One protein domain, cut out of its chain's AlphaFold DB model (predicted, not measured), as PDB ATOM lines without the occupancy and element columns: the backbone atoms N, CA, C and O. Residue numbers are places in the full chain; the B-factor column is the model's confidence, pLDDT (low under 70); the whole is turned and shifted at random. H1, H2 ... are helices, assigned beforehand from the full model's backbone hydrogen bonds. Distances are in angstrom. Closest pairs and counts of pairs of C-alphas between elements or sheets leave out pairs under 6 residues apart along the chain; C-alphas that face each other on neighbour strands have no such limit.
ATOM      1  N   TYR A  11      17.955  83.784  47.918       87.69
ATOM      2  CA  TYR A  11      18.559  83.645  49.247       87.69
ATOM      3  C   TYR A  11      20.087  83.697  49.218       87.69
ATOM      4  O   TYR A  11      20.686  84.283  50.120       87.69
ATOM      5  N   LEU A  12      20.718  83.144  48.174       89.12
ATOM      6  CA  LEU A  12      22.168  83.229  48.008       89.12
ATOM      7  C   LEU A  12      22.579  84.682  47.773       89.12
ATOM      8  O   LEU A  12      23.440  85.191  48.480       89.12
ATOM      9  N   SER A  13      21.912  85.382  46.847       90.69
ATOM     10  CA  SER A  13      22.186  86.801  46.596       90.69
ATOM     11  C   SER A  13      21.971  87.661  47.841       90.69
ATOM     12  O   SER A  13      22.773  88.550  48.113       90.69
ATOM     13  N   ALA A  14      20.914  87.398  48.610       92.62
ATOM     14  CA  ALA A  14      20.634  88.110  49.850       92.62
ATOM     15  C   ALA A  14      21.727  87.903  50.901       92.62
ATOM     16  O   ALA A  14      22.232  88.872  51.467       92.62
ATOM     17  N   ALA A  15      22.135  86.652  51.116       92.88
ATOM     18  CA  ALA A  15      23.206  86.333  52.042       92.88
ATOM     19  C   ALA A  15      24.545  86.922  51.574       92.88
ATOM     20  O   ALA A  15      25.241  87.536  52.372       92.88
ATOM     21  N   THR A  16      24.874  86.855  50.279       92.88
ATOM     22  CA  THR A  16      26.071  87.512  49.731       92.88
ATOM     23  C   THR A  16      26.069  89.014  50.002       92.88
ATOM     24  O   THR A  16      27.087  89.542  50.435       92.88
ATOM     25  N   ARG A  17      24.941  89.713  49.801       95.06
ATOM     26  CA  ARG A  17      24.850  91.154  50.101       95.06
ATOM     27  C   ARG A  17      25.098  91.445  51.584       95.06
ATOM     28  O   ARG A  17      25.812  92.393  51.889       95.06
ATOM     29  N   HIS A  18      24.539  90.638  52.483       96.12
ATOM     30  CA  HIS A  18      24.723  90.794  53.928       96.12
ATOM     31  C   HIS A  18      26.175  90.571  54.355       96.12
ATOM     32  O   HIS A  18      26.774  91.423  55.007       96.12
ATOM     33  N   GLU A  19      26.776  89.463  53.925       95.56
ATOM     34  CA  GLU A  19      28.161  89.139  54.271       95.56
ATOM     35  C   GLU A  19      29.147  90.138  53.635       95.56
ATOM     36  O   GLU A  19      30.155  90.499  54.239       95.56
ATOM     37  N   PHE A  20      28.832  90.685  52.454       96.56
ATOM     38  CA  PHE A  20      29.594  91.799  51.881       96.56
ATOM     39  C   PHE A  20      29.409  93.097  52.667       96.56
ATOM     40  O   PHE A  20      30.365  93.852  52.797       96.56
ATOM     41  N   GLY A  21      28.233  93.360  53.238       96.88
ATOM     42  CA  GLY A  21      28.040  94.486  54.153       96.88
ATOM     43  C   GLY A  21      28.996  94.425  55.348       96.88
ATOM     44  O   GLY A  21      29.630  95.430  55.672       96.88
ATOM     45  N   HIS A  22      29.184  93.237  55.934       97.19
ATOM     46  CA  HIS A  22      30.208  93.007  56.959       97.19
ATOM     47  C   HIS A  22      31.626  93.223  56.431       97.19
ATOM     48  O   HIS A  22      32.404  93.949  57.049       97.19
ATOM     49  N   ALA A  23      31.953  92.656  55.267       95.94
ATOM     50  CA  ALA A  23      33.271  92.811  54.653       95.94
ATOM     51  C   ALA A  23      33.615  94.281  54.330       95.94
ATOM     52  O   ALA A  23      34.775  94.678  54.404       95.94
ATOM     53  N   LEU A  24      32.605  95.098  54.015       95.88
ATOM     54  CA  LEU A  24      32.718  96.537  53.756       95.88
ATOM     55  C   LEU A  24      32.689  97.392  55.040       95.88
ATOM     56  O   LEU A  24      32.711  98.620  54.966       95.88
ATOM     57  N   GLY A  25      32.649  96.771  56.221       94.69
ATOM     58  CA  GLY A  25      32.823  97.449  57.507       94.69
ATOM     59  C   GLY A  25      31.542  97.727  58.293       94.69
ATOM     60  O   GLY A  25      31.606  98.414  59.316       94.69
ATOM     61  N   ILE A  26      30.379  97.211  57.880       96.50
ATOM     62  CA  ILE A  26      29.182  97.241  58.731       96.50
ATOM     63  C   ILE A  26      29.295  96.128  59.776       96.50
ATOM     64  O   ILE A  26      28.986  94.972  59.512       96.50
ATOM     65  N   TRP A  27      29.704  96.476  60.992       92.88
ATOM     66  CA  TRP A  27      29.883  95.499  62.076       92.88
ATOM     67  C   TRP A  27      28.574  95.007  62.705       92.88
ATOM     68  O   TRP A  27      28.525  93.913  63.256       92.88
ATOM     69  N   GLY A  28      27.523  95.827  62.668       94.38
ATOM     70  CA  GLY A  28      26.257  95.547  63.342       94.38
ATOM     71  C   GLY A  28      25.166  95.039  62.406       94.38
ATOM     72  O   GLY A  28      25.180  95.295  61.203       94.38
ATOM     73  N   HIS A  29      24.163  94.389  62.988       96.88
ATOM     74  CA  HIS A  29      22.922  94.083  62.287       96.88
ATOM     75  C   HIS A  29      21.932  95.250  62.354       96.88
ATOM     76  O   HIS A  29      21.891  96.018  63.319       96.88
ATOM     77  N   SER A  30      21.081  95.352  61.340       96.19
ATOM     78  CA  SER A  30      19.896  96.196  61.387       96.19
ATOM     79  C   SER A  30      18.801  95.540  62.243       96.19
ATOM     80  O   SER A  30      18.627  94.324  62.176       96.19
ATOM     81  N   PRO A  31      18.006  96.319  63.002       95.69
ATOM     82  CA  PRO A  31      16.777  95.837  63.625       95.69
ATOM     83  C   PRO A  31      15.590  95.782  62.647       95.69
ATOM     84  O   PRO A  31      14.521  95.312  63.024       95.69
ATOM     85  N   LEU A  32      15.734  96.287  61.414       96.69
ATOM     86  CA  LEU A  32      14.653  96.338  60.432       96.69
ATOM     87  C   LEU A  32      14.814  95.223  59.405       96.69
ATOM     88  O   LEU A  32      15.807  95.184  58.687       96.69
ATOM     89  N   GLN A  33      13.790  94.383  59.275       95.69
ATOM     90  CA  GLN A  33      13.731  93.295  58.289       95.69
ATOM     91  C   GLN A  33      13.771  93.753  56.819       95.69
ATOM     92  O   GLN A  33      13.928  92.933  55.920       95.69
ATOM     93  N   THR A  34      13.607  95.053  56.569       95.56
ATOM     94  CA  THR A  34      13.681  95.672  55.238       95.56
ATOM     95  C   THR A  34      15.103  96.045  54.820       95.56
ATOM     96  O   THR A  34      15.290  96.518  53.704       95.56
ATOM     97  N   ASP A  35      16.087  95.887  55.707       96.94
ATOM     98  CA  ASP A  35      17.491  96.165  55.421       96.94
ATOM     99  C   ASP A  35      18.248  94.869  55.128       96.94
ATOM    100  O   ASP A  35      17.977  93.821  55.717       96.94
ATOM    101  N   THR A  36      19.268  94.960  54.274       95.88
ATOM    102  CA  THR A  36      20.153  93.831  53.953       95.88
ATOM    103  C   THR A  36      20.835  93.288  55.208       95.88
ATOM    104  O   THR A  36      21.029  92.082  55.358       95.88
ATOM    105  N   MET A  37      21.175  94.181  56.139       96.31
ATOM    106  CA  MET A  37      21.894  93.838  57.365       96.31
ATOM    107  C   MET A  37      20.994  93.288  58.481       96.31
ATOM    108  O   MET A  37      21.452  93.181  59.617       96.31
ATOM    109  N   TYR A  38      19.722  92.957  58.223       96.44
ATOM    110  CA  TYR A  38      18.887  92.281  59.222       96.44
ATOM    111  C   TYR A  38      19.485  90.920  59.603       96.44
ATOM    112  O   TYR A  38      19.960  90.177  58.749       96.44
ATOM    113  N   PHE A  39      19.470  90.586  60.894       92.25
ATOM    114  CA  PHE A  39      20.220  89.442  61.433       92.25
ATOM    115  C   PHE A  39      19.707  88.061  60.980       92.25
ATOM    116  O   PHE A  39      20.399  87.059  61.155       92.25
ATOM    117  N   SER A  40      18.481  87.989  60.452       89.94
ATOM    118  CA  SER A  40      17.812  86.740  60.083       89.94
ATOM    119  C   SER A  40      17.373  86.754  58.623       89.94
ATOM    120  O   SER A  40      17.021  87.796  58.073       89.94
ATOM    121  N   GLN A  41      17.349  85.580  57.994       86.75
ATOM    122  CA  GLN A  41      16.786  85.428  56.656       86.75
ATOM    123  C   GLN A  41      15.270  85.648  56.691       86.75
ATOM    124  O   GLN A  41      14.569  85.162  57.579       86.75
ATOM    125  N   VAL A  42      14.764  86.361  55.691       88.00
ATOM    126  CA  VAL A  42      13.336  86.657  55.533       88.00
ATOM    127  C   VAL A  42      12.803  86.024  54.253       88.00
ATOM    128  O   VAL A  42      13.551  85.798  53.306       88.00
ATOM    129  N   ARG A  43      11.494  85.755  54.216       87.50
ATOM    130  CA  ARG A  43      10.825  85.064  53.097       87.50
ATOM    131  C   ARG A  43      10.968  85.783  51.750       87.50
ATOM    132  O   ARG A  43      11.012  85.129  50.716       87.50
ATOM    133  N   HIS A  44      11.006  87.113  51.779       89.25
ATOM    134  CA  HIS A  44      11.195  87.966  50.609       89.25
ATOM    135  C   HIS A  44      12.423  88.835  50.857       89.25
ATOM    136  O   HIS A  44      12.302  89.860  51.534       89.25
ATOM    137  N   PRO A  45      13.612  88.398  50.411       89.25
ATOM    138  CA  PRO A  45      14.835  89.102  50.739       89.25
ATOM    139  C   PRO A  45      14.822  90.541  50.209       89.25
ATOM    140  O   PRO A  45      14.523  90.750  49.029       89.25
ATOM    141  N   PRO A  46      15.138  91.543  51.047       90.75
ATOM    142  CA  PRO A  46      15.120  92.926  50.610       90.75
ATOM    143  C   PRO A  46      16.233  93.205  49.592       90.75
ATOM    144  O   PRO A  46      17.283  92.550  49.548       90.75
ATOM    145  N   ALA A  47      16.002  94.221  48.762       93.94
ATOM    146  CA  ALA A  47      17.076  94.873  48.027       93.94
ATOM    147  C   ALA A  47      17.942  95.713  48.986       93.94
ATOM    148  O   ALA A  47      17.603  95.897  50.153       93.94
ATOM    149  N   ILE A  48      19.048  96.259  48.476       96.25
ATOM    150  CA  ILE A  48      19.884  97.189  49.243       96.25
ATOM    151  C   ILE A  48      19.051  98.427  49.587       96.25
ATOM    152  O   ILE A  48      18.552  99.111  48.689       96.25
ATOM    153  N   SER A  49      18.899  98.724  50.877       97.00
ATOM    154  CA  SER A  49      18.088  99.849  51.327       97.00
ATOM    155  C   SER A  49      18.876 101.168  51.276       97.00
ATOM    156  O   SER A  49      20.110 101.178  51.352       97.00
ATOM    157  N   PRO A  50      18.202 102.332  51.225       97.44
ATOM    158  CA  PRO A  50      18.879 103.622  51.380       97.44
ATOM    159  C   PRO A  50      19.656 103.739  52.700       97.44
ATOM    160  O   PRO A  50      20.660 104.449  52.775       97.44
ATOM    161  N   ARG A  51      19.210 103.039  53.750       96.62
ATOM    162  CA  ARG A  51      19.875 103.021  55.053       96.62
ATOM    163  C   ARG A  51      21.156 102.189  55.020       96.62
ATOM    164  O   ARG A  51      22.142 102.640  55.604       96.62
ATOM    165  N   ASP A  52      21.174 101.059  54.312       97.44
ATOM    166  CA  ASP A  52      22.395 100.277  54.062       97.44
ATOM    167  C   ASP A  52      23.459 101.174  53.397       97.44
ATOM    168  O   ASP A  52      24.564 101.348  53.917       97.44
ATOM    169  N   VAL A  53      23.080 101.865  52.313       97.56
ATOM    170  CA  VAL A  53      23.959 102.795  51.580       97.56
ATOM    171  C   VAL A  53      24.450 103.937  52.467       97.56
ATOM    172  O   VAL A  53      25.638 104.259  52.475       97.56
ATOM    173  N   ASN A  54      23.558 104.572  53.227       97.88
ATOM    174  CA  ASN A  54      23.931 105.680  54.103       97.88
ATOM    175  C   ASN A  54      24.829 105.233  55.264       97.88
ATOM    176  O   ASN A  54      25.638 106.026  55.741       97.88
ATOM    177  N   THR A  55      24.719 103.979  55.704       97.19
ATOM    178  CA  THR A  55      25.600 103.402  56.728       97.19
ATOM    179  C   THR A  55      27.009 103.229  56.173       97.19
ATOM    180  O   THR A  55      27.957 103.711  56.791       97.19
ATOM    181  N   LEU A  56      27.149 102.674  54.963       96.75
ATOM    182  CA  LEU A  56      28.441 102.609  54.273       96.75
ATOM    183  C   LEU A  56      29.026 104.003  54.043       96.75
ATOM    184  O   LEU A  56      30.166 104.246  54.413       96.75
TER     185      LEU A  56
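What this domain is: This is residues 11 to 56 of the 73 residues of the protein "Peptidase" of Nostocaceae cyanobacterium (UniProt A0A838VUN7). Two helices, H1 and the shorter H2, pack on a core of loop, with residues 35 to 37 in the middle between them. The long looping stretch of residues 24 to 49 joins the two and makes the rest of the body. The printed part has 46 residues, with two named helices, H1 then H2, and no named strand; the class is all helix, though the helices hold just 20 of the 46 residues. It is compact, with a radius of gyration of the C-alphas of 9.3 A, and rounded, spanning 25 by 17 by 15 A.

How they stand to each other: H1, residues 11 to 23, and H2, residues 50 to 56, are near each other, with 5 pairs of C-alphas within 10 A and the closest C-alphas 8.1 A apart. In H1 and H2 every O i to N i+4 pair is within hydrogen-bond range.

Where its parts are: H1 begins at C-alpha 11 (18.559, 83.645, 49.247) and measures 18.2 A from first to last C-alpha. H2 measures 10.0 A and ends at C-alpha 56 (28.441, 102.609, 54.273).

The domain as a whole: The C-alphas of Gly 25 and Arg 43, the two farthest apart, are 25.6 A apart. The link from H1 to H2 is long, 26 residues. The printed part has no cut. Its mean pLDDT is 94.3, and no printed residue is under 70.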